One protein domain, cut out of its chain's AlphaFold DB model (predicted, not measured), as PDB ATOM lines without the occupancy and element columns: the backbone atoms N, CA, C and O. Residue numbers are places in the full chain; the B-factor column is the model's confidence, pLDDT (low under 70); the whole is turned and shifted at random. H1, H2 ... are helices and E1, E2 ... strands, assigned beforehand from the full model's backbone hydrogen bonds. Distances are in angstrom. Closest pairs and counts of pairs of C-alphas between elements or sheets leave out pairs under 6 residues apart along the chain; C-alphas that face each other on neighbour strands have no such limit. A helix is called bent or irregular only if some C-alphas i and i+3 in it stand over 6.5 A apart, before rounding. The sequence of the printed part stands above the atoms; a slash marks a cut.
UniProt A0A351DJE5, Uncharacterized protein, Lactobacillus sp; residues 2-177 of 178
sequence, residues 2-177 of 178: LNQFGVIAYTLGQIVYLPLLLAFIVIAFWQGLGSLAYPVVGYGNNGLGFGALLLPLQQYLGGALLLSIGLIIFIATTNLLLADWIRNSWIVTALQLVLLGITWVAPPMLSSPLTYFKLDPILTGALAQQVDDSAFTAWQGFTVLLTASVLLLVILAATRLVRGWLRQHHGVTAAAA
ATOM      1  N   LEU A   2     -51.774  29.711 -15.334       47.69
ATOM      2  CA  LEU A   2     -50.829  30.714 -15.877       47.69
ATOM      3  C   LEU A   2     -49.479  30.795 -15.128       47.69
ATOM      4  O   LEU A   2     -48.435  30.849 -15.765       47.69
ATOM      5  N   ASN A   3     -49.484  30.713 -13.791       57.31
ATOM      6  CA  ASN A   3     -48.249  30.732 -12.993       57.31
ATOM      7  C   ASN A   3     -47.340  29.518 -13.230       57.31
ATOM      8  O   ASN A   3     -46.127  29.662 -13.215       57.31
ATOM      9  N   GLN A   4     -47.895  28.324 -13.467       50.91
ATOM     10  CA  GLN A   4     -47.081  27.134 -13.740       50.91
ATOM     11  C   GLN A   4     -46.466  27.200 -15.139       50.91
ATOM     12  O   GLN A   4     -45.288  26.900 -15.288       50.91
ATOM     13  N   PHE A   5     -47.215  27.675 -16.140       51.91
ATOM     14  CA  PHE A   5     -46.668  27.932 -17.476       51.91
ATOM     15  C   PHE A   5     -45.606  29.035 -17.465       51.91
ATOM     16  O   PHE A   5     -44.585  28.886 -18.122       51.91
ATOM     17  N   GLY A   6     -45.797  30.095 -16.673       61.09
ATOM     18  CA  GLY A   6     -44.795  31.144 -16.479       61.09
ATOM     19  C   GLY A   6     -43.518  30.624 -15.818       61.09
ATOM     20  O   GLY A   6     -42.425  30.928 -16.283       61.09
ATOM     21  N   VAL A   7     -43.638  29.771 -14.795       66.31
ATOM     22  CA  VAL A   7     -42.478  29.131 -14.156       66.31
ATOM     23  C   VAL A   7     -41.763  28.193 -15.127       66.31
ATOM     24  O   VAL A   7     -40.539  28.236 -15.179       66.31
ATOM     25  N   ILE A   8     -42.495  27.406 -15.925       64.31
ATOM     26  CA  ILE A   8     -41.934  26.513 -16.955       64.31
ATOM     27  C   ILE A   8     -41.242  27.319 -18.062       64.31
ATOM     28  O   ILE A   8     -40.140  26.967 -18.466       64.31
ATOM     29  N   ALA A   9     -41.843  28.416 -18.526       61.81
ATOM     30  CA  ALA A   9     -41.257  29.299 -19.533       61.81
ATOM     31  C   ALA A   9     -40.009  30.016 -19.001       61.81
ATOM     32  O   ALA A   9     -39.007  30.112 -19.704       61.81
ATOM     33  N   TYR A  10     -40.038  30.459 -17.743       63.66
ATOM     34  CA  TYR A  10     -38.888  31.059 -17.069       63.66
ATOM     35  C   TYR A  10     -37.758  30.045 -16.863       63.66
ATOM     36  O   TYR A  10     -36.599  30.360 -17.136       63.66
ATOM     37  N   THR A  11     -38.082  28.807 -16.466       65.81
ATOM     38  CA  THR A  11     -37.075  27.740 -16.385       65.81
ATOM     39  C   THR A  11     -36.538  27.395 -17.765       65.81
ATOM     40  O   THR A  11     -35.329  27.374 -17.912       65.81
ATOM     41  N   LEU A  12     -37.366  27.218 -18.797       59.75
ATOM     42  CA  LEU A  12     -36.903  27.018 -20.181       59.75
ATOM     43  C   LEU A  12     -35.990  28.158 -20.654       59.75
ATOM     44  O   LEU A  12     -34.925  27.904 -21.213       59.75
ATOM     45  N   GLY A  13     -36.374  29.405 -20.384       65.44
ATOM     46  CA  GLY A  13     -35.581  30.596 -20.671       65.44
ATOM     47  C   GLY A  13     -34.196  30.545 -20.028       65.44
ATOM     48  O   GLY A  13     -33.188  30.653 -20.719       65.44
ATOM     49  N   GLN A  14     -34.130  30.338 -18.713       63.25
ATOM     50  CA  GLN A  14     -32.863  30.343 -17.974       63.25
ATOM     51  C   GLN A  14     -32.011  29.095 -18.172       63.25
ATOM     52  O   GLN A  14     -30.789  29.169 -18.102       63.25
ATOM     53  N   ILE A  15     -32.640  27.943 -18.352       61.62
ATOM     54  CA  ILE A  15     -31.955  26.654 -18.366       61.62
ATOM     55  C   ILE A  15     -31.540  26.266 -19.777       61.62
ATOM     56  O   ILE A  15     -30.498  25.646 -19.954       61.62
ATOM     57  N   VAL A  16     -32.365  26.583 -20.773       58.59
ATOM     58  CA  VAL A  16     -32.143  26.140 -22.150       58.59
ATOM     59  C   VAL A  16     -31.687  27.315 -22.999       58.59
ATOM     60  O   VAL A  16     -30.605  27.263 -23.576       58.59
ATOM     61  N   TYR A  17     -32.452  28.407 -23.033       64.69
ATOM     62  CA  TYR A  17     -32.141  29.522 -23.931       64.69
ATOM     63  C   TYR A  17     -30.950  30.363 -23.477       64.69
ATOM     64  O   TYR A  17     -30.170  30.782 -24.325       64.69
ATOM     65  N   LEU A  18     -30.762  30.597 -22.176       70.38
ATOM     66  CA  LEU A  18     -29.653  31.415 -21.684       70.38
ATOM     67  C   LEU A  18     -28.281  30.748 -21.914       70.38
ATOM     68  O   LEU A  18     -27.400  31.428 -22.438       70.38
ATOM     69  N   PRO A  19     -28.070  29.444 -21.630       63.59
ATOM     70  CA  PRO A  19     -26.814  28.781 -21.972       63.59
ATOM     71  C   PRO A  19     -26.598  28.695 -23.482       63.59
ATOM     72  O   PRO A  19     -25.473  28.880 -23.932       63.59
ATOM     73  N   LEU A  20     -27.662  28.486 -24.271       62.62
ATOM     74  CA  LEU A  20     -27.580  28.505 -25.735       62.62
ATOM     75  C   LEU A  20     -27.201  29.889 -26.274       62.62
ATOM     76  O   LEU A  20     -26.366  29.978 -27.168       62.62
ATOM     77  N   LEU A  21     -27.765  30.964 -25.721       67.88
ATOM     78  CA  LEU A  21     -27.445  32.342 -26.091       67.88
ATOM     79  C   LEU A  21     -25.995  32.678 -25.729       67.88
ATOM     80  O   LEU A  21     -25.275  33.244 -26.546       67.88
ATOM     81  N   LEU A  22     -25.545  32.304 -24.530       71.38
ATOM     82  CA  LEU A  22     -24.160  32.510 -24.106       71.38
ATOM     83  C   LEU A  22     -23.187  31.709 -24.975       71.38
ATOM     84  O   LEU A  22     -22.192  32.265 -25.434       71.38
ATOM     85  N   ALA A  23     -23.494  30.441 -25.260       62.69
ATOM     86  CA  ALA A  23     -22.706  29.621 -26.173       62.69
ATOM     87  C   ALA A  23     -22.661  30.244 -27.574       62.69
ATOM     88  O   ALA A  23     -21.584  30.373 -28.147       62.69
ATOM     89  N   PHE A  24     -23.801  30.707 -28.093       66.12
ATOM     90  CA  PHE A  24     -23.880  31.401 -29.374       66.12
ATOM     91  C   PHE A  24     -23.014  32.664 -29.398       66.12
ATOM     92  O   PHE A  24     -22.262  32.851 -30.344       66.12
ATOM     93  N   ILE A  25     -23.065  33.499 -28.356       69.81
ATOM     94  CA  ILE A  25     -22.246  34.716 -28.254       69.81
ATOM     95  C   ILE A  25     -20.755  34.367 -28.231       69.81
ATOM     96  O   ILE A  25     -19.978  34.999 -28.943       69.81
ATOM     97  N   VAL A  26     -20.352  33.356 -27.455       69.19
ATOM     98  CA  VAL A  26     -18.953  32.901 -27.388       69.19
ATOM     99  C   VAL A  26     -18.482  32.391 -28.751       69.19
ATOM    100  O   VAL A  26     -17.417  32.796 -29.213       69.19
ATOM    101  N   ILE A  27     -19.291  31.566 -29.420       58.38
ATOM    102  CA  ILE A  27     -18.999  31.036 -30.760       58.38
ATOM    103  C   ILE A  27     -18.914  32.175 -31.779       58.38
ATOM    104  O   ILE A  27     -17.953  32.240 -32.539       58.38
ATOM    105  N   ALA A  28     -19.865  33.107 -31.758       59.97
ATOM    106  CA  ALA A  28     -19.898  34.270 -32.636       59.97
ATOM    107  C   ALA A  28     -18.663  35.170 -32.464       59.97
ATOM    108  O   ALA A  28     -18.124  35.659 -33.456       59.97
ATOM    109  N   PHE A  29     -18.195  35.365 -31.227       70.75
ATOM    110  CA  PHE A  29     -16.995  36.153 -30.936       70.75
ATOM    111  C   PHE A  29     -15.698  35.451 -31.349       70.75
ATOM    112  O   PHE A  29     -14.781  36.112 -31.827       70.75
ATOM    113  N   TRP A  30     -15.602  34.134 -31.150       59.06
ATOM    114  CA  TRP A  30     -14.379  33.372 -31.431       59.06
ATOM    115  C   TRP A  30     -14.235  32.953 -32.893       59.06
ATOM    116  O   TRP A  30     -13.122  32.919 -33.408       59.06
ATOM    117  N   GLN A  31     -15.340  32.602 -33.548       55.03
ATOM    118  CA  GLN A  31     -15.337  32.033 -34.900       55.03
ATOM    119  C   GLN A  31     -15.832  33.022 -35.965       55.03
ATOM    120  O   GLN A  31     -15.704  32.751 -37.155       55.03
ATOM    121  N   GLY A  32     -16.344  34.187 -35.549       51.56
ATOM    122  CA  GLY A  32     -16.908  35.200 -36.435       51.56
ATOM    123  C   GLY A  32     -18.335  34.871 -36.886       51.56
ATOM    124  O   GLY A  32     -18.699  33.728 -37.152       51.56
ATOM    125  N   LEU A  33     -19.172  35.905 -37.003       55.47
ATOM    126  CA  LEU A  33     -20.499  35.812 -37.616       55.47
ATOM    127  C   LEU A  33     -20.363  35.883 -39.140       55.47
ATOM    128  O   LEU A  33     -20.660  36.913 -39.740       55.47
ATOM    129  N   GLY A  34     -19.904  34.811 -39.784       45.28
ATOM    130  CA  GLY A  34     -20.055  34.724 -41.234       45.28
ATOM    131  C   GLY A  34     -19.007  33.918 -41.977       45.28
ATOM    132  O   GLY A  34     -17.892  34.368 -42.211       45.28
ATOM    133  N   SER A  35     -19.476  32.805 -42.523       41.94
ATOM    134  CA  SER A  35     -19.119  32.370 -43.866       41.94
ATOM    135  C   SER A  35     -20.366  31.721 -44.469       41.94
ATOM    136  O   SER A  35     -20.497  30.502 -44.513       41.94
ATOM    137  N   LEU A  36     -21.310  32.539 -44.955       45.06
ATOM    138  CA  LEU A  36     -22.291  32.096 -45.960       45.06
ATOM    139  C   LEU A  36     -21.587  31.885 -47.324       45.06
ATOM    140  O   LEU A  36     -22.100  32.284 -48.367       45.06
ATOM    141  N   ALA A  37     -20.388  31.300 -47.335       48.38
ATOM    142  CA  ALA A  37     -19.711  30.913 -48.559       48.38
ATOM    143  C   ALA A  37     -20.420  29.671 -49.094       48.38
ATOM    144  O   ALA A  37     -20.278  28.563 -48.581       48.38
ATOM    145  N   TYR A  38     -21.257  29.896 -50.097       51.97
ATOM    146  CA  TYR A  38     -21.871  28.836 -50.867       51.97
ATOM    147  C   TYR A  38     -21.051  28.611 -52.120       51.97
ATOM    148  O   TYR A  38     -20.796  29.580 -52.839       51.97
ATOM    149  N   PRO A  39     -20.714  27.357 -52.446       58.41
ATOM    150  CA  PRO A  39     -21.034  26.102 -51.743       58.41
ATOM    151  C   PRO A  39     -20.148  25.807 -50.511       58.41
ATOM    152  O   PRO A  39     -18.987  26.204 -50.470       58.41
ATOM    153  N   VAL A  40     -20.689  25.063 -49.531       66.88
ATOM    154  CA  VAL A  40     -19.947  24.622 -48.333       66.88
ATOM    155  C   VAL A  40     -18.977  23.513 -48.735       66.88
ATOM    156  O   VAL A  40     -19.393  22.473 -49.252       66.88
ATOM    157  N   VAL A  41     -17.682  23.729 -48.510       77.31
ATOM    158  CA  VAL A  41     -16.658  22.700 -48.726       77.31
ATOM    159  C   VAL A  41     -16.723  21.708 -47.569       77.31
ATOM    160  O   VAL A  41     -16.652  22.100 -46.407       77.31
ATOM    161  N   GLY A  42     -16.866  20.425 -47.886       79.94
ATOM    162  CA  GLY A  42     -16.802  19.341 -46.917       79.94
ATOM    163  C   GLY A  42     -15.943  18.184 -47.404       79.94
ATOM    164  O   GLY A  42     -15.306  18.260 -48.451       79.94
ATOM    165  N   TYR A  43     -15.953  17.103 -46.643       79.81
ATOM    166  CA  TYR A  43     -15.215  15.875 -46.859       79.81
ATOM    167  C   TYR A  43     -16.172  14.697 -46.736       79.81
ATOM    168  O   TYR A  43     -16.993  14.621 -45.822       79.81
ATOM    169  N   GLY A  44     -16.082  13.773 -47.679       76.19
ATOM    170  CA  GLY A  44     -16.930  12.594 -47.710       76.19
ATOM    171  C   GLY A  44     -16.549  11.674 -48.855       76.19
ATOM    172  O   GLY A  44     -15.570  11.905 -49.562       76.19
ATOM    173  N   ASN A  45     -17.327  10.612 -49.048       76.12
ATOM    174  CA  ASN A  45     -17.085   9.693 -50.149       76.12
ATOM    175  C   ASN A  45     -17.457  10.355 -51.486       76.12
ATOM    176  O   ASN A  45     -18.632  10.619 -51.744       76.12
ATOM    177  N   ASN A  46     -16.461  10.608 -52.333       74.19
ATOM    178  CA  ASN A  46     -16.629  11.232 -53.647       74.19
ATOM    179  C   ASN A  46     -16.669  10.211 -54.806       74.19
ATOM    180  O   ASN A  46     -16.573  10.594 -55.969       74.19
ATOM    181  N   GLY A  47     -16.786   8.914 -54.497       67.81
ATOM    182  CA  GLY A  47     -16.791   7.821 -55.477       67.81
ATOM    183  C   GLY A  47     -15.399   7.316 -55.872       67.81
ATOM    184  O   GLY A  47     -15.296   6.226 -56.428       67.81
ATOM    185  N   LEU A  48     -14.334   8.055 -55.541       72.38
ATOM    186  CA  LEU A  48     -12.929   7.659 -55.724       72.38
ATOM    187  C   LEU A  48     -12.186   7.478 -54.387       72.38
ATOM    188  O   LEU A  48     -11.016   7.105 -54.374       72.38
ATOM    189  N   GLY A  49     -12.858   7.747 -53.266       71.50
ATOM    190  CA  GLY A  49     -12.307   7.694 -51.916       71.50
ATOM    191  C   GLY A  49     -12.957   8.730 -50.998       71.50
ATOM    192  O   GLY A  49     -13.925   9.395 -51.371       71.50
ATOM    193  N   PHE A  50     -12.428   8.871 -49.781       77.94
ATOM    194  CA  PHE A  50     -12.821   9.939 -48.861       77.94
ATOM    195  C   PHE A  50     -12.026  11.205 -49.196       77.94
ATOM    196  O   PHE A  50     -10.798  11.206 -49.126       77.94
ATOM    197  N   GLY A  51     -12.699  12.277 -49.609       77.12
ATOM    198  CA  GLY A  51     -12.031  13.483 -50.092       77.12
ATOM    199  C   GLY A  51     -12.931  14.707 -50.098       77.12
ATOM    200  O   GLY A  51     -14.103  14.633 -49.733       77.12
ATOM    201  N   ALA A  52     -12.366  15.847 -50.501       80.62
ATOM    202  CA  ALA A  52     -13.098  17.105 -50.554       80.62
ATOM    203  C   ALA A  52     -14.263  17.023 -51.554       80.62
ATOM    204  O   ALA A  52     -14.101  16.536 -52.677       80.62
ATOM    205  N   LEU A  53     -15.430  17.513 -51.148       82.06
ATOM    206  CA  LEU A  53     -16.636  17.593 -51.961       82.06
ATOM    207  C   LEU A  53     -17.430  18.854 -51.620       82.06
ATOM    208  O   LEU A  53     -17.308  19.421 -50.536       82.06
ATOM    209  N   LEU A  54     -18.263  19.292 -52.558       79.81
ATOM    210  CA  LEU A  54     -19.172  20.412 -52.342       79.81
ATOM    211  C   LEU A  54     -20.481  19.891 -51.758       79.81
ATOM    212  O   LEU A  54     -21.201  19.138 -52.414       79.81
ATOM    213  N   LEU A  55     -20.778  20.289 -50.524       74.62
ATOM    214  CA  LEU A  55     -22.009  19.905 -49.847       74.62
ATOM    215  C   LEU A  55     -23.167  20.781 -50.342       74.62
ATOM    216  O   LEU A  55     -23.098  22.014 -50.248       74.62
ATOM    217  N   PRO A  56     -24.271  20.177 -50.824       78.00
ATOM    218  CA  PRO A  56     -25.505  20.905 -51.050       78.00
ATOM    219  C   PRO A  56     -25.971  21.532 -49.740       78.00
ATOM    220  O   PRO A  56     -26.006  20.872 -48.699       78.00
ATOM    221  N   LEU A  57     -26.419  22.783 -49.795       72.38
ATOM    222  CA  LEU A  57     -26.897  23.469 -48.599       72.38
ATOM    223  C   LEU A  57     -27.965  22.684 -47.847       72.38
ATOM    224  O   LEU A  57     -27.951  22.633 -46.623       72.38
ATOM    225  N   GLN A  58     -28.923  22.122 -48.579       69.69
ATOM    226  CA  GLN A  58     -30.041  21.405 -47.978       69.69
ATOM    227  C   GLN A  58     -29.546  20.247 -47.104       69.69
ATOM    228  O   GLN A  58     -30.110  20.003 -46.042       69.69
ATOM    229  N   GLN A  59     -28.453  19.592 -47.506       78.00
ATOM    230  CA  GLN A  59     -27.821  18.530 -46.732       78.00
ATOM    231  C   GLN A  59     -27.149  19.081 -45.468       78.00
ATOM    232  O   GLN A  59     -27.349  18.526 -44.389       78.00
ATOM    233  N   TYR A  60     -26.422  20.197 -45.578       81.50
ATOM    234  CA  TYR A  60     -25.814  20.866 -44.424       81.50
ATOM    235  C   TYR A  60     -26.875  21.332 -43.414       81.50
ATOM    236  O   TYR A  60     -26.800  20.986 -42.238       81.50
ATOM    237  N   LEU A  61     -27.909  22.048 -43.869       80.12
ATOM    238  CA  LEU A  61     -28.996  22.532 -43.012       80.12
ATOM    239  C   LEU A  61     -29.814  21.388 -42.414       80.12
ATOM    240  O   LEU A  61     -30.172  21.455 -41.241       80.12
ATOM    241  N   GLY A  62     -30.097  20.340 -43.191       78.56
ATOM    242  CA  GLY A  62     -30.812  19.161 -42.712       78.56
ATOM    243  C   GLY A  62     -30.039  18.438 -41.610       78.56
ATOM    244  O   GLY A  62     -30.600  18.142 -40.555       78.56
ATOM    245  N   GLY A  63     -28.735  18.224 -41.813       82.94
ATOM    246  CA  GLY A  63     -27.858  17.657 -40.790       82.94
ATOM    247  C   GLY A  63     -27.730  18.561 -39.561       82.94
ATOM    248  O   GLY A  63     -27.785  18.067 -38.434       82.94
ATOM    249  N   ALA A  64     -27.616  19.879 -39.760       84.06
ATOM    250  CA  ALA A  64     -27.534  20.855 -38.677       84.06
ATOM    251  C   ALA A  64     -28.793  20.846 -37.811       84.06
ATOM    252  O   ALA A  64     -28.690  20.789 -36.587       84.06
ATOM    253  N   LEU A  65     -29.976  20.851 -38.431       83.81
ATOM    254  CA  LEU A  65     -31.258  20.735 -37.737       83.81
ATOM    255  C   LEU A  65     -31.338  19.437 -36.935       83.81
ATOM    256  O   LEU A  65     -31.679  19.463 -35.753       83.81
ATOM    257  N   LEU A  66     -30.986  18.316 -37.562       87.06
ATOM    258  CA  LEU A  66     -31.040  16.993 -36.951       87.06
ATOM    259  C   LEU A  66     -30.129  16.896 -35.715       87.06
ATOM    260  O   LEU A  66     -30.599  16.527 -34.635       87.06
ATOM    261  N   LEU A  67     -28.862  17.303 -35.827       88.44
ATOM    262  CA  LEU A  67     -27.943  17.328 -34.685       88.44
ATOM    263  C   LEU A  67     -28.369  18.343 -33.618       88.44
ATOM    264  O   LEU A  67     -28.297  18.034 -32.431       88.44
ATOM    265  N   SER A  68     -28.866  19.518 -34.015       86.81
ATOM    266  CA  SER A  68     -29.345  20.539 -33.072       86.81
ATOM    267  C   SER A  68     -30.500  20.023 -32.217       86.81
ATOM    268  O   SER A  68     -30.502  20.226 -31.005       86.81
ATOM    269  N   ILE A  69     -31.454  19.300 -32.812       84.50
ATOM    270  CA  ILE A  69     -32.543  18.650 -32.070       84.50
ATOM    271  C   ILE A  69     -31.974  17.637 -31.068       84.50
ATOM    272  O   ILE A  69     -32.359  17.655 -29.897       84.50
ATOM    273  N   GLY A  70     -31.028  16.794 -31.494       87.44
ATOM    274  CA  GLY A  70     -30.358  15.840 -30.607       87.44
ATOM    275  C   GLY A  70     -29.658  16.518 -29.423       87.44
ATOM    276  O   GLY A  70     -29.812  16.084 -28.280       87.44
ATOM    277  N   LEU A  71     -28.946  17.621 -29.674       89.69
ATOM    278  CA  LEU A  71     -28.251  18.400 -28.644       89.69
ATOM    279  C   LEU A  71     -29.229  19.039 -27.656       89.69
ATOM    280  O   LEU A  71     -28.996  18.977 -26.450       89.69
ATOM    281  N   ILE A  72     -30.342  19.600 -28.135       86.19
ATOM    282  CA  ILE A  72     -31.387  20.167 -27.269       86.19
ATOM    283  C   ILE A  72     -31.935  19.092 -26.325       86.19
ATOM    284  O   ILE A  72     -32.034  19.329 -25.120       86.19
ATOM    285  N   ILE A  73     -32.250  17.901 -26.847       86.25
ATOM    286  CA  ILE A  73     -32.751  16.779 -26.039       86.25
ATOM    287  C   ILE A  73     -31.701  16.353 -24.999       86.25
ATOM    288  O   ILE A  73     -32.028  16.175 -23.821       86.25
ATOM    289  N   PHE A  74     -30.434  16.243 -25.399       91.56
ATOM    290  CA  PHE A  74     -29.344  15.852 -24.506       91.56
ATOM    291  C   PHE A  74     -29.090  16.874 -23.387       91.56
ATOM    292  O   PHE A  74     -28.990  16.509 -22.211       91.56
ATOM    293  N   ILE A  75     -29.043  18.168 -23.713       89.50
ATOM    294  CA  ILE A  75     -28.872  19.239 -22.722       89.50
ATOM    295  C   ILE A  75     -30.066  19.264 -21.766       89.50
ATOM    296  O   ILE A  75     -29.876  19.338 -20.550       89.50
ATOM    297  N   ALA A  76     -31.291  19.150 -22.289       86.25
ATOM    298  CA  ALA A  76     -32.503  19.156 -21.478       86.25
ATOM    299  C   ALA A  76     -32.546  17.976 -20.496       86.25
ATOM    300  O   ALA A  76     -32.823  18.172 -19.311       86.25
ATOM    301  N   THR A  77     -32.228  16.763 -20.958       85.88
ATOM    302  CA  THR A  77     -32.192  15.560 -20.106       85.88
ATOM    303  C   THR A  77     -31.084  15.633 -19.059       85.88
ATOM    304  O   THR A  77     -31.344  15.366 -17.883       85.88
ATOM    305  N   THR A  78     -29.887  16.089 -19.439       89.06
ATOM    306  CA  THR A  78     -28.774  16.319 -18.503       89.06
ATOM    307  C   THR A  78     -29.155  17.339 -17.438       89.06
ATOM    308  O   THR A  78     -28.966  17.102 -16.244       89.06
ATOM    309  N   ASN A  79     -29.749  18.463 -17.840       87.94
ATOM    310  CA  ASN A  79     -30.204  19.469 -16.895       87.94
ATOM    311  C   ASN A  79     -31.260  18.911 -15.934       87.94
ATOM    312  O   ASN A  79     -31.194  19.165 -14.734       87.94
ATOM    313  N   LEU A  80     -32.236  18.163 -16.448       86.12
ATOM    314  CA  LEU A  80     -33.314  17.619 -15.631       86.12
ATOM    315  C   LEU A  80     -32.773  16.641 -14.577       86.12
ATOM    316  O   LEU A  80     -33.215  16.682 -13.427       86.12
ATOM    317  N   LEU A  81     -31.774  15.829 -14.937       87.69
ATOM    318  CA  LEU A  81     -31.060  14.962 -14.001       87.69
ATOM    319  C   LEU A  81     -30.313  15.764 -12.925       87.69
ATOM    320  O   LEU A  81     -30.496  15.516 -11.733       87.69
ATOM    321  N   LEU A  82     -29.517  16.757 -13.330       86.50
ATOM    322  CA  LEU A  82     -28.759  17.601 -12.400       86.50
ATOM    323  C   LEU A  82     -29.682  18.372 -11.448       86.50
ATOM    324  O   LEU A  82     -29.420  18.435 -10.245       86.50
ATOM    325  N   ALA A  83     -30.790  18.910 -11.957       83.88
ATOM    326  CA  ALA A  83     -31.799  19.596 -11.159       83.88
ATOM    327  C   ALA A  83     -32.436  18.669 -10.111       83.88
ATOM    328  O   ALA A  83     -32.631  19.081  -8.965       83.88
ATOM    329  N   ASP A  84     -32.707  17.411 -10.468       84.19
ATOM    330  CA  ASP A  84     -33.271  16.411  -9.555       84.19
ATOM    331  C   ASP A  84     -32.285  15.992  -8.446       84.19
ATOM    332  O   ASP A  84     -32.696  15.664  -7.324       84.19
ATOM    333  N   TRP A  85     -30.985  15.991  -8.744       85.94
ATOM    334  CA  TRP A  85     -29.926  15.587  -7.816       85.94
ATOM    335  C   TRP A  85     -29.479  16.715  -6.886       85.94
ATOM    336  O   TRP A  85     -29.414  16.510  -5.677       85.94
ATOM    337  N   ILE A  86     -29.211  17.900  -7.430       88.56
ATOM    338  CA  ILE A  86     -28.557  18.996  -6.702       88.56
ATOM    339  C   ILE A  86     -29.580  19.922  -6.042       88.56
ATOM    340  O   ILE A  86     -29.309  20.488  -4.985       88.56
ATOM    341  N   ARG A  87     -30.769  20.078  -6.647       83.94
ATOM    342  CA  ARG A  87     -31.857  20.948  -6.156       83.94
ATOM    343  C   ARG A  87     -31.452  22.413  -5.932       83.94
ATOM    344  O   ARG A  87     -32.125  23.133  -5.202       83.94
ATOM    345  N   ASN A  88     -30.374  22.863  -6.571       83.56
ATOM    346  CA  ASN A  88     -29.909  24.247  -6.559       83.56
ATOM    347  C   ASN A  88     -29.699  24.704  -8.004       83.56
ATOM    348  O   ASN A  88     -28.825  24.182  -8.696       83.56
ATOM    349  N   SER A  89     -30.504  25.667  -8.453       79.19
ATOM    350  CA  SER A  89     -30.490  26.140  -9.840       79.19
ATOM    351  C   SER A  89     -29.147  26.745 -10.241       79.19
ATOM    352  O   SER A  89     -28.652  26.430 -11.316       79.19
ATOM    353  N   TRP A  90     -28.511  27.534  -9.371       81.50
ATOM    354  CA  TRP A  90     -27.227  28.176  -9.667       81.50
ATOM    355  C   TRP A  90     -26.109  27.162  -9.899       81.50
ATOM    356  O   TRP A  90     -25.342  27.295 -10.849       81.50
ATOM    357  N   ILE A  91     -26.045  26.117  -9.069       82.25
ATOM    358  CA  ILE A  91     -25.038  25.055  -9.209       82.25
ATOM    359  C   ILE A  91     -25.299  24.236 -10.478       82.25
ATOM    360  O   ILE A  91     -24.366  23.913 -11.206       82.25
ATOM    361  N   VAL A  92     -26.564  23.928 -10.772       80.81
ATOM    362  CA  VAL A  92     -26.945  23.193 -11.987       80.81
ATOM    363  C   VAL A  92     -26.570  23.979 -13.241       80.81
ATOM    364  O   VAL A  92     -25.971  23.414 -14.155       80.81
ATOM    365  N   THR A  93     -26.847  25.284 -13.267       80.75
ATOM    366  CA  THR A  93     -26.440  26.164 -14.366       80.75
ATOM    367  C   THR A  93     -24.919  26.232 -14.491       80.75
ATOM    368  O   THR A  93     -24.403  26.101 -15.597       80.75
ATOM    369  N   ALA A  94     -24.186  26.367 -13.380       81.81
ATOM    370  CA  ALA A  94     -22.724  26.367 -13.404       81.81
ATOM    371  C   ALA A  94     -22.160  25.055 -13.977       81.81
ATOM    372  O   ALA A  94     -21.276  25.087 -14.828       81.81
ATOM    373  N   LEU A  95     -22.710  23.904 -13.583       85.88
ATOM    374  CA  LEU A  95     -22.303  22.601 -14.117       85.88
ATOM    375  C   LEU A  95     -22.648  22.432 -15.599       85.88
ATOM    376  O   LEU A  95     -21.847  21.864 -16.334       85.88
ATOM    377  N   GLN A  96     -23.795  22.942 -16.051       84.00
ATOM    378  CA  GLN A  96     -24.137  22.983 -17.477       84.00
ATOM    379  C   GLN A  96     -23.132  23.823 -18.270       84.00
ATOM    380  O   GLN A  96     -22.650  23.387 -19.310       84.00
ATOM    381  N   LEU A  97     -22.744  24.993 -17.757       82.94
ATOM    382  CA  LEU A  97     -21.722  25.825 -18.395       82.94
ATOM    383  C   LEU A  97     -20.353  25.135 -18.424       82.94
ATOM    384  O   LEU A  97     -19.664  25.202 -19.438       82.94
ATOM    385  N   VAL A  98     -19.976  24.430 -17.353       86.25
ATOM    386  CA  VAL A  98     -18.748  23.621 -17.319       86.25
ATOM    387  C   VAL A  98     -18.815  22.485 -18.339       86.25
ATOM    388  O   VAL A  98     -17.853  22.291 -19.077       86.25
ATOM    389  N   LEU A  99     -19.941  21.770 -18.433       86.56
ATOM    390  CA  LEU A  99     -20.153  20.713 -19.425       86.56
ATOM    391  C   LEU A  99     -19.951  21.260 -20.842       86.56
ATOM    392  O   LEU A  99     -19.179  20.688 -21.610       86.56
ATOM    393  N   LEU A 100     -20.590  22.390 -21.158       83.81
ATOM    394  CA  LEU A 100     -20.414  23.082 -22.433       83.81
ATOM    395  C   LEU A 100     -18.955  23.483 -22.646       83.81
ATOM    396  O   LEU A 100     -18.423  23.203 -23.710       83.81
ATOM    397  N   GLY A 101     -18.273  24.053 -21.651       79.75
ATOM    398  CA  GLY A 101     -16.847  24.387 -21.740       79.75
ATOM    399  C   GLY A 101     -15.955  23.174 -22.038       79.75
ATOM    400  O   GLY A 101     -15.070  23.254 -22.887       79.75
ATOM    401  N   ILE A 102     -16.229  22.022 -21.418       84.12
ATOM    402  CA  ILE A 102     -15.473  20.781 -21.647       84.12
ATOM    403  C   ILE A 102     -15.592  20.310 -23.102       84.12
ATOM    404  O   ILE A 102     -14.610  19.801 -23.641       84.12
ATOM    405  N   THR A 103     -16.734  20.517 -23.774       82.56
ATOM    406  CA  THR A 103     -16.907  20.109 -25.188       82.56
ATOM    407  C   THR A 103     -15.856  20.709 -26.127       82.56
ATOM    408  O   THR A 103     -15.504  20.092 -27.134       82.56
ATOM    409  N   TRP A 104     -15.300  21.875 -25.784       77.25
ATOM    410  CA  TRP A 104     -14.291  22.551 -26.598       77.25
ATOM    411  C   TRP A 104     -12.939  21.846 -26.531       77.25
ATOM    412  O   TRP A 104     -12.253  21.721 -27.544       77.25
ATOM    413  N   VAL A 105     -12.578  21.353 -25.347       82.06
ATOM    414  CA  VAL A 105     -11.259  20.769 -25.067       82.06
ATOM    415  C   VAL A 105     -11.272  19.244 -25.193       82.06
ATOM    416  O   VAL A 105     -10.223  18.626 -25.363       82.06
ATOM    417  N   ALA A 106     -12.452  18.622 -25.124       81.44
ATOM    418  CA  ALA A 106     -12.588  17.179 -25.200       81.44
ATOM    419  C   ALA A 106     -12.094  16.635 -26.560       81.44
ATOM    420  O   ALA A 106     -12.466  17.171 -27.620       81.44
ATOM    421  N   PRO A 107     -11.279  15.561 -26.548       85.12
ATOM    422  CA  PRO A 107     -10.878  14.886 -27.772       85.12
ATOM    423  C   PRO A 107     -12.099  14.239 -28.448       85.12
ATOM    424  O   PRO A 107     -13.031  13.815 -27.756       85.12
ATOM    425  N   PRO A 108     -12.121  14.163 -29.790       86.56
ATOM    426  CA  PRO A 108     -13.222  13.542 -30.512       86.56
ATOM    427  C   PRO A 108     -13.291  12.043 -30.206       86.56
ATOM    428  O   PRO A 108     -12.325  11.305 -30.383       86.56
ATOM    429  N   MET A 109     -14.456  11.596 -29.747       89.56
ATOM    430  CA  MET A 109     -14.766  10.193 -29.474       89.56
ATOM    431  C   MET A 109     -16.122   9.846 -30.079       89.56
ATOM    432  O   MET A 109     -17.108  10.540 -29.819       89.56
ATOM    433  N   LEU A 110     -16.184   8.753 -30.843       87.69
ATOM    434  CA  LEU A 110     -17.372   8.366 -31.609       87.69
ATOM    435  C   LEU A 110     -18.610   8.143 -30.728       87.69
ATOM    436  O   LEU A 110     -19.715   8.522 -31.103       87.69
ATOM    437  N   SER A 111     -18.433   7.561 -29.544       89.06
ATOM    438  CA  SER A 111     -19.512   7.266 -28.593       89.06
ATOM    439  C   SER A 111     -19.801   8.399 -27.604       89.06
ATOM    440  O   SER A 111     -20.733   8.287 -26.810       89.06
ATOM    441  N   SER A 112     -19.018   9.484 -27.624       90.88
ATOM    442  CA  SER A 112     -19.179  10.587 -26.677       90.88
ATOM    443  C   SER A 112     -20.179  11.621 -27.201       90.88
ATOM    444  O   SER A 112     -19.936  12.212 -28.256       90.88
ATOM    445  N   PRO A 113     -21.254  11.936 -26.451       88.56
ATOM    446  CA  PRO A 113     -22.190  13.006 -26.802       88.56
ATOM    447  C   PRO A 113     -21.512  14.374 -26.939       88.56
ATOM    448  O   PRO A 113     -21.938  15.200 -27.741       88.56
ATOM    449  N   LEU A 114     -20.434  14.604 -26.178       89.31
ATOM    450  CA  LEU A 114     -19.709  15.877 -26.148       89.31
ATOM    451  C   LEU A 114     -19.028  16.193 -27.482       89.31
ATOM    452  O   LEU A 114     -18.914  17.361 -27.842       89.31
ATOM    453  N   THR A 115     -18.625  15.166 -28.236       88.12
ATOM    454  CA  THR A 115     -18.025  15.336 -29.565       88.12
ATOM    455  C   THR A 115     -18.980  16.064 -30.505       88.12
ATOM    456  O   THR A 115     -18.564  16.938 -31.262       88.12
ATOM    457  N   TYR A 116     -20.276  15.757 -30.408       88.50
ATOM    458  CA  TYR A 116     -21.301  16.217 -31.342       88.50
ATOM    459  C   TYR A 116     -21.760  17.663 -31.126       88.50
ATOM    460  O   TYR A 116     -22.543  18.179 -31.920       88.50
ATOM    461  N   PHE A 117     -21.210  18.349 -30.120       85.94
ATOM    462  CA  PHE A 117     -21.311  19.806 -29.991       85.94
ATOM    463  C   PHE A 117     -20.490  20.548 -31.057       85.94
ATOM    464  O   PHE A 117     -20.788  21.700 -31.368       85.94
ATOM    465  N   LYS A 118     -19.497  19.886 -31.668       84.38
ATOM    466  CA  LYS A 118     -18.720  20.400 -32.805       84.38
ATOM    467  C   LYS A 118     -19.509  20.212 -34.110       84.38
ATOM    468  O   LYS A 118     -19.099  19.452 -34.981       84.38
ATOM    469  N   LEU A 119     -20.663  20.881 -34.213       83.56
ATOM    470  CA  LEU A 119     -21.631  20.745 -35.313       83.56
ATOM    471  C   LEU A 119     -20.977  20.873 -36.693       83.56
ATOM    472  O   LEU A 119     -21.053  19.949 -37.496       83.56
ATOM    473  N   ASP A 120     -20.311  21.996 -36.957       83.25
ATOM    474  CA  ASP A 120     -19.761  22.298 -38.279       83.25
ATOM    475  C   ASP A 120     -18.710  21.267 -38.752       83.25
ATOM    476  O   ASP A 120     -18.912  20.681 -39.818       83.25
ATOM    477  N   PRO A 121     -17.681  20.895 -37.956       84.12
ATOM    478  CA  PRO A 121     -16.736  19.836 -38.327       84.12
ATOM    479  C   PRO A 121     -17.366  18.471 -38.627       84.12
ATOM    480  O   PRO A 121     -16.801  17.677 -39.376       84.12
ATOM    481  N   ILE A 122     -18.521  18.165 -38.033       86.69
ATOM    482  CA  ILE A 122     -19.220  16.888 -38.235       86.69
ATOM    483  C   ILE A 122     -20.075  16.930 -39.495       86.69
ATOM    484  O   ILE A 122     -20.121  15.957 -40.245       86.69
ATOM    485  N   LEU A 123     -20.735  18.059 -39.753       86.06
ATOM    486  CA  LEU A 123     -21.553  18.257 -40.950       86.06
ATOM    487  C   LEU A 123     -20.705  18.368 -42.212       86.06
ATOM    488  O   LEU A 123     -21.077  17.834 -43.254       86.06
ATOM    489  N   THR A 124     -19.565  19.045 -42.102       85.50
ATOM    490  CA  THR A 124     -18.584  19.164 -43.179       85.50
ATOM    491  C   THR A 124     -17.726  17.914 -43.320       85.50
ATOM    492  O   THR A 124     -16.971  17.832 -44.273       85.50
ATOM    493  N   GLY A 125     -17.785  16.946 -42.401       83.00
ATOM    494  CA  GLY A 125     -16.917  15.762 -42.424       83.00
ATOM    495  C   GLY A 125     -15.436  16.056 -42.150       83.00
ATOM    496  O   GLY A 125     -14.612  15.141 -42.202       83.00
ATOM    497  N   ALA A 126     -15.076  17.298 -41.811       85.12
ATOM    498  CA  ALA A 126     -13.714  17.673 -41.438       85.12
ATOM    499  C   ALA A 126     -13.221  16.888 -40.211       85.12
ATOM    500  O   ALA A 126     -12.053  16.511 -40.143       85.12
ATOM    501  N   LEU A 127     -14.115  16.576 -39.266       84.50
ATOM    502  CA  LEU A 127     -13.785  15.753 -38.103       84.50
ATOM    503  C   LEU A 127     -13.463  14.302 -38.503       84.50
ATOM    504  O   LEU A 127     -12.500  13.728 -38.003       84.50
ATOM    505  N   ALA A 128     -14.243  13.729 -39.425       84.81
ATOM    506  CA  ALA A 128     -14.011  12.387 -39.956       84.81
ATOM    507  C   ALA A 128     -12.660  12.305 -40.677       84.81
ATOM    508  O   ALA A 128     -11.923  11.342 -40.495       84.81
ATOM    509  N   GLN A 129     -12.299  13.349 -41.429       85.12
ATOM    510  CA  GLN A 129     -10.987  13.451 -42.063       85.12
ATOM    511  C   GLN A 129      -9.854  13.600 -41.037       85.12
ATOM    512  O   GLN A 129      -8.806  12.980 -41.183       85.12
ATOM    513  N   GLN A 130     -10.050  14.419 -40.000       85.56
ATOM    514  CA  GLN A 130      -9.035  14.671 -38.975       85.56
ATOM    515  C   GLN A 130      -8.690  13.411 -38.170       85.56
ATOM    516  O   GLN A 130      -7.541  13.240 -37.765       85.56
ATOM    517  N   VAL A 131      -9.686  12.566 -37.904       85.56
ATOM    518  CA  VAL A 131      -9.548  11.344 -37.094       85.56
ATOM    519  C   VAL A 131      -9.378  10.092 -37.971       85.56
ATOM    520  O   VAL A 131      -9.188   9.004 -37.442       85.56
ATOM    521  N   ASP A 132      -9.403  10.254 -39.298       84.44
ATOM    522  CA  ASP A 132      -9.377   9.172 -40.292       84.44
ATOM    523  C   ASP A 132     -10.442   8.089 -40.028       84.44
ATOM    524  O   ASP A 132     -10.203   6.886 -40.114       84.44
ATOM    525  N   ASP A 133     -11.646   8.532 -39.659       83.50
ATOM    526  CA  ASP A 133     -12.772   7.658 -39.345       83.50
ATOM    527  C   ASP A 133     -14.067   8.198 -39.965       83.50
ATOM    528  O   ASP A 133     -14.662   9.184 -39.520       83.50
ATOM    529  N   SER A 134     -14.541   7.506 -40.999       83.44
ATOM    530  CA  SER A 134     -15.780   7.846 -41.707       83.44
ATOM    531  C   SER A 134     -17.059   7.659 -40.876       83.44
ATOM    532  O   SER A 134     -18.132   8.075 -41.319       83.44
ATOM    533  N   ALA A 135     -16.980   7.048 -39.687       86.81
ATOM    534  CA  ALA A 135     -18.136   6.849 -38.817       86.81
ATOM    535  C   ALA A 135     -18.653   8.164 -38.204       86.81
ATOM    536  O   ALA A 135     -19.820   8.236 -37.802       86.81
ATOM    537  N   PHE A 136     -17.830   9.220 -38.167       86.94
ATOM    538  CA  PHE A 136     -18.237  10.549 -37.707       86.94
ATOM    539  C   PHE A 136     -19.177  11.226 -38.713       86.94
ATOM    540  O   PHE A 136     -18.772  12.016 -39.561       86.94
ATOM    541  N   THR A 137     -20.469  10.921 -38.589       88.25
ATOM    542  CA  THR A 137     -21.541  11.467 -39.428       88.25
ATOM    543  C   THR A 137     -22.615  12.148 -38.583       88.25
ATOM    544  O   THR A 137     -22.770  11.866 -37.393       88.25
ATOM    545  N   ALA A 138     -23.421  13.014 -39.206       86.81
ATOM    546  CA  ALA A 138     -24.558  13.652 -38.536       86.81
ATOM    547  C   ALA A 138     -25.570  12.630 -37.987       86.81
ATOM    548  O   ALA A 138     -26.094  12.797 -36.887       86.81
ATOM    549  N   TRP A 139     -25.812  11.546 -38.731       88.31
ATOM    550  CA  TRP A 139     -26.701  10.473 -38.292       88.31
ATOM    551  C   TRP A 139     -26.150   9.745 -37.064       88.31
ATOM    552  O   TRP A 139     -26.869   9.575 -36.082       88.31
ATOM    553  N   GLN A 140     -24.862   9.388 -37.084       91.56
ATOM    554  CA  GLN A 140     -24.200   8.771 -35.936       91.56
ATOM    555  C   GLN A 140     -24.208   9.692 -34.708       91.56
ATOM    556  O   GLN A 140     -24.427   9.244 -33.584       91.56
ATOM    557  N   GLY A 141     -24.020  10.996 -34.902       91.31
ATOM    558  CA  GLY A 141     -24.118  11.949 -33.803       91.31
ATOM    559  C   GLY A 141     -25.493  12.008 -33.175       91.31
ATOM    560  O   GLY A 141     -25.626  11.987 -31.952       91.31
ATOM    561  N   PHE A 142     -26.526  12.007 -34.005       91.81
ATOM    562  CA  PHE A 142     -27.897  11.991 -33.531       91.81
ATOM    563  C   PHE A 142     -28.239  10.717 -32.759       91.81
ATOM    564  O   PHE A 142     -28.863  10.804 -31.699       91.81
ATOM    565  N   THR A 143     -27.798   9.546 -33.229       93.94
ATOM    566  CA  THR A 143     -28.026   8.288 -32.505       93.94
ATOM    567  C   THR A 143     -27.317   8.294 -31.154       93.94
ATOM    568  O   THR A 143     -27.952   7.983 -30.151       93.94
ATOM    569  N   VAL A 144     -26.059   8.738 -31.085       95.31
ATOM    570  CA  VAL A 144     -25.312   8.847 -29.818       95.31
ATOM    571  C   VAL A 144     -25.996   9.807 -28.844       95.31
ATOM    572  O   VAL A 144     -26.165   9.473 -27.668       95.31
ATOM    573  N   LEU A 145     -26.436  10.974 -29.324       94.50
ATOM    574  CA  LEU A 145     -27.155  11.959 -28.512       94.50
ATOM    575  C   LEU A 145     -28.474  11.392 -27.973       94.50
ATOM    576  O   LEU A 145     -28.767  11.552 -26.784       94.50
ATOM    577  N   LEU A 146     -29.247  10.688 -28.804       94.31
ATOM    578  CA  LEU A 146     -30.477  10.030 -28.367       94.31
ATOM    579  C   LEU A 146     -30.207   8.910 -27.365       94.31
ATOM    580  O   LEU A 146     -30.847   8.878 -26.316       94.31
ATOM    581  N   THR A 147     -29.258   8.015 -27.640       94.81
ATOM    582  CA  THR A 147     -28.923   6.906 -26.737       94.81
ATOM    583  C   THR A 147     -28.463   7.425 -25.378       94.81
ATOM    584  O   THR A 147     -28.935   6.940 -24.348       94.81
ATOM    585  N   ALA A 148     -27.612   8.452 -25.352       93.50
ATOM    586  CA  ALA A 148     -27.187   9.081 -24.108       93.50
ATOM    587  C   ALA A 148     -28.359   9.741 -23.369       93.50
ATOM    588  O   ALA A 148     -28.502   9.560 -22.162       93.50
ATOM    589  N   SER A 149     -29.243  10.436 -24.088       92.56
ATOM    590  CA  SER A 149     -30.447  11.043 -23.505       92.56
ATOM    591  C   SER A 149     -31.375   9.997 -22.881       92.56
ATOM    592  O   SER A 149     -31.850  10.176 -21.759       92.56
ATOM    593  N   VAL A 150     -31.603   8.875 -23.570       93.75
ATOM    594  CA  VAL A 150     -32.394   7.749 -23.054       93.75
ATOM    595  C   VAL A 150     -31.744   7.173 -21.799       93.75
ATOM    596  O   VAL A 150     -32.427   6.973 -20.797       93.75
ATOM    597  N   LEU A 151     -30.427   6.966 -21.811       94.94
ATOM    598  CA  LEU A 151     -29.688   6.458 -20.658       94.94
ATOM    599  C   LEU A 151     -29.817   7.400 -19.448       94.94
ATOM    600  O   LEU A 151     -30.099   6.937 -18.342       94.94
ATOM    601  N   LEU A 152     -29.706   8.717 -19.650       92.06
ATOM    602  CA  LEU A 152     -29.922   9.714 -18.594       92.06
ATOM    603  C   LEU A 152     -31.351   9.663 -18.031       92.06
ATOM    604  O   LEU A 152     -31.536   9.756 -16.816       92.06
ATOM    605  N   LEU A 153     -32.360   9.464 -18.884       90.94
ATOM    606  CA  LEU A 153     -33.751   9.292 -18.452       90.94
ATOM    607  C   LEU A 153     -33.960   7.998 -17.654       90.94
ATOM    608  O   LEU A 153     -34.681   8.014 -16.654       90.94
ATOM    609  N   VAL A 154     -33.311   6.897 -18.040       93.94
ATOM    610  CA  VAL A 154     -33.346   5.640 -17.272       93.94
ATOM    611  C   VAL A 154     -32.721   5.836 -15.890       93.94
ATOM    612  O   VAL A 154     -33.319   5.439 -14.887       93.94
ATOM    613  N   ILE A 155     -31.569   6.508 -15.809       93.44
ATOM    614  CA  ILE A 155     -30.922   6.841 -14.530       93.44
ATOM    615  C   ILE A 155     -31.843   7.712 -13.666       93.44
ATOM    616  O   ILE A 155     -32.005   7.464 -12.466       93.44
ATOM    617  N   LEU A 156     -32.486   8.720 -14.253       89.88
ATOM    618  CA  LEU A 156     -33.446   9.560 -13.544       89.88
ATOM    619  C   LEU A 156     -34.618   8.735 -12.987       89.88
ATOM    620  O   LEU A 156     -34.989   8.888 -11.822       89.88
ATOM    621  N   ALA A 157     -35.204   7.853 -13.797       88.12
ATOM    622  CA  ALA A 157     -36.307   7.002 -13.363       88.12
ATOM    623  C   ALA A 157     -35.876   6.079 -12.211       88.12
ATOM    624  O   ALA A 157     -36.544   6.033 -11.176       88.12
ATOM    625  N   ALA A 158     -34.719   5.426 -12.341       90.56
ATOM    626  CA  ALA A 158     -34.161   4.555 -11.310       90.56
ATOM    627  C   ALA A 158     -33.899   5.310  -9.997       90.56
ATOM    628  O   ALA A 158     -34.318   4.870  -8.925       90.56
ATOM    629  N   THR A 159     -33.274   6.489 -10.064       89.12
ATOM    630  CA  THR A 159     -32.998   7.300  -8.866       89.12
ATOM    631  C   THR A 159     -34.275   7.752  -8.162       89.12
ATOM    632  O   THR A 159     -34.333   7.748  -6.928       89.12
ATOM    633  N   ARG A 160     -35.335   8.080  -8.907       87.00
ATOM    634  CA  ARG A 160     -36.644   8.406  -8.323       87.00
ATOM    635  C   ARG A 160     -37.314   7.204  -7.666       87.00
ATOM    636  O   ARG A 160     -37.836   7.361  -6.562       87.00
ATOM    637  N   LEU A 161     -37.263   6.027  -8.290       88.06
ATOM    638  CA  LEU A 161     -37.802   4.790  -7.713       88.06
ATOM    639  C   LEU A 161     -37.110   4.443  -6.391       88.06
ATOM    640  O   LEU A 161     -37.786   4.223  -5.387       88.06
ATOM    641  N   VAL A 162     -35.775   4.495  -6.356       86.50
ATOM    642  CA  VAL A 162     -34.990   4.234  -5.139       86.50
ATOM    643  C   VAL A 162     -35.340   5.227  -4.027       86.50
ATOM    644  O   VAL A 162     -35.578   4.825  -2.890       86.50
ATOM    645  N   ARG A 163     -35.451   6.528  -4.335       82.62
ATOM    646  CA  ARG A 163     -35.877   7.535  -3.342       82.62
ATOM    647  C   ARG A 163     -37.304   7.299  -2.843       82.62
ATOM    648  O   ARG A 163     -37.570   7.529  -1.665       82.62
ATOM    649  N   GLY A 164     -38.215   6.879  -3.720       80.56
ATOM    650  CA  GLY A 164     -39.590   6.528  -3.357       80.56
ATOM    651  C   GLY A 164     -39.634   5.351  -2.384       80.56
ATOM    652  O   GLY A 164     -40.253   5.456  -1.326       80.56
ATOM    653  N   TRP A 165     -38.896   4.286  -2.697       82.56
ATOM    654  CA  TRP A 165     -38.760   3.105  -1.847       82.56
ATOM    655  C   TRP A 165     -38.156   3.441  -0.476       82.56
ATOM    656  O   TRP A 165     -38.721   3.086   0.560       82.56
ATOM    657  N   LEU A 166     -37.068   4.223  -0.444       81.31
ATOM    658  CA  LEU A 166     -36.447   4.663   0.810       81.31
ATOM    659  C   LEU A 166     -37.431   5.450   1.686       81.31
ATOM    660  O   LEU A 166     -37.496   5.212   2.889       81.31
ATOM    661  N   ARG A 167     -38.226   6.360   1.111       76.19
ATOM    662  CA  ARG A 167     -39.223   7.130   1.877       76.19
ATOM    663  C   ARG A 167     -40.322   6.252   2.470       76.19
ATOM    664  O   ARG A 167     -40.747   6.522   3.588       76.19
ATOM    665  N   GLN A 168     -40.760   5.219   1.754       75.12
ATOM    666  CA  GLN A 168     -41.748   4.269   2.270       75.12
ATOM    667  C   GLN A 168     -41.182   3.483   3.460       75.12
ATOM    668  O   GLN A 168     -41.821   3.427   4.504       75.12
ATOM    669  N   HIS A 169     -39.950   2.974   3.365       66.12
ATOM    670  CA  HIS A 169     -39.332   2.225   4.464       66.12
ATOM    671  C   HIS A 169     -39.004   3.083   5.698       66.12
ATOM    672  O   HIS A 169     -39.228   2.634   6.819       66.12
ATOM    673  N   HIS A 170     -38.544   4.326   5.521       59.44
ATOM    674  CA  HIS A 170     -38.283   5.234   6.649       59.44
ATOM    675  C   HIS A 170     -39.572   5.826   7.254       59.44
ATOM    676  O   HIS A 170     -39.601   6.177   8.431       59.44
ATOM    677  N   GLY A 171     -40.656   5.929   6.477       56.62
ATOM    678  CA  GLY A 171     -41.975   6.307   6.996       56.62
ATOM    679  C   GLY A 171     -42.606   5.214   7.865       56.62
ATOM    680  O   GLY A 171     -43.273   5.520   8.851       56.62
ATOM    681  N   VAL A 172     -42.346   3.942   7.544       53.78
ATOM    682  CA  VAL A 172     -42.827   2.784   8.318       53.78
ATOM    683  C   VAL A 172     -42.099   2.658   9.662       53.78
ATOM    684  O   VAL A 172     -42.743   2.387  10.673       53.78
ATOM    685  N   THR A 173     -40.790   2.922   9.725       51.09
ATOM    686  CA  THR A 173     -40.043   2.876  10.998       51.09
ATOM    687  C   THR A 173     -40.422   4.007  11.958       51.09
ATOM    688  O   THR A 173     -40.448   3.788  13.164       51.09
ATOM    689  N   ALA A 174     -40.793   5.187  11.450       49.47
ATOM    690  CA  ALA A 174     -41.291   6.285  12.284       49.47
ATOM    691  C   ALA A 174     -42.711   6.038  12.836       49.47
ATOM    692  O   ALA A 174     -43.049   6.547  13.903       49.47
ATOM    693  N   ALA A 175     -43.543   5.265  12.128       49.06
ATOM    694  CA  ALA A 175     -44.891   4.908  12.573       49.06
ATOM    695  C   ALA A 175     -44.905   3.750  13.588       49.06
ATOM    696  O   ALA A 175     -45.778   3.718  14.443       49.06
ATOM    697  N   ALA A 176     -43.934   2.834  13.523       48.41
ATOM    698  CA  ALA A 176     -43.804   1.714  14.461       48.41
ATOM    699  C   ALA A 176     -43.151   2.088  15.812       48.41
ATOM    700  O   ALA A 176     -43.071   1.248  16.703       48.41
ATOM    701  N   ALA A 177     -42.659   3.324  15.953       49.31
ATOM    702  CA  ALA A 177     -42.024   3.848  17.168       49.31
ATOM    703  C   ALA A 177     -42.934   4.792  17.991       49.31
ATOM    704  O   ALA A 177     -42.452   5.455  18.910       49.31
TER     705      ALA A 177
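Overview. This is residues 2 to 177 of the 178 residues of an uncharacterized protein of Lactobacillus sp (UniProt A0A351DJE5). Two long helices, H2 and H7, lie side by side and run the same way, and residues 161 to 177, of which 161 to 175 belong to H7, stick out and lengthen the rod. H3 folds back from H2, H1 crosses H2 on the side away from H7, short H4 packs between H2, H3 and H7, and a small strand hairpin, E1 and E2, lies at the end of the rod away from residue 177, with H6 near it. The 176 printed residues hold seven named helices and two named strands, in the order H1, E1, E2, H2, H3, H4, H5, H6, H7; the sheet, E1 - E2, is antiparallel and the class is mostly helix. The whole is loose, with a radius of gyration of the C-alphas of 20.5 A, and spans 78 by 33 by 29 A.

Along the chain. H1, residues 2 to 31, begins at C-alpha 2 (-50.829, 30.714, -15.877) and is 40.3 A long. It has a kink of 26 degrees near residue 18, and is neither bent nor irregular, but only just: C-alphas 15 and 18 are 6.2 A apart. E1 is residues 40 to 45, 15.3 A, and E2 residues 50 to 55, 13.6 A. H2, residues 57 to 86, is 42.2 A long and begins at (-26.897, 23.469, -48.599). H3 is residues 89 to 105, 25.1 A; H4 residues 113 to 117, H5 residues 119 to 123 and H6 residues 126 to 131 are short. H7, residues 138 to 175, is 55.7 A long and ends at C-alpha 175 (-44.891, 4.908, 12.573).

Arrangement. H2 is the hub, touching five helices. H7 touches it with residues 138 to 156 alone, at a shallow tilt of 16 degrees, the same way; the closest C-alphas, of Phe 74 and Ser 149, are 5.0 A apart. H2 and H3 form a helical hairpin, a steep tilt of 42 degrees, closest at the C-alphas of Leu 82 and Val 92, 5.9 A. H1 touches H2 at a steep tilt of 56 degrees, closest at the C-alphas of Val 16 and Ala 76, 7.0 A. H1 touches H3 at a shallow tilt of 28 degrees, closest at the C-alphas of Ile 15 and Thr 93, 6.8 A. H4 touches H7, closest at the C-alphas of Pro 113 and Leu 145, 5.4 A. H5 touches H2, closest at the C-alphas of Leu 123 and Tyr 60, 6.1 A. H6 touches no helix; its closest C-alpha to E1, Ala 126, is 5.9 A from that of Tyr 43. The hairpin E1 and E2 is antiparallel at 141 degrees, with N 42 and O 53 at 2.9 A and N 53 and O 42 at 2.8 A within hydrogen-bond range. H1 and H7 are apart. Every O i to N i+4 pair is within hydrogen-bond range in H2, H5, H6 and H7; H1 has 24 of 26, H3 11 of 13, and H4 0 of 1, with 2 of 2 O i to N i+3 pairs.

Size, cuts and confidence. The two C-alphas farthest apart, of Leu 48 and Ala 177, are 78.6 A apart. The printed part has no cut, and no link is long. Residues 2 to 10, 26 to 32 and 161 to 177 stand free. The mean pLDDT of the printed part is 77.7, and 47 residues are under 70, among them residues 2 to 17, 30 to 40 and 169 to 177.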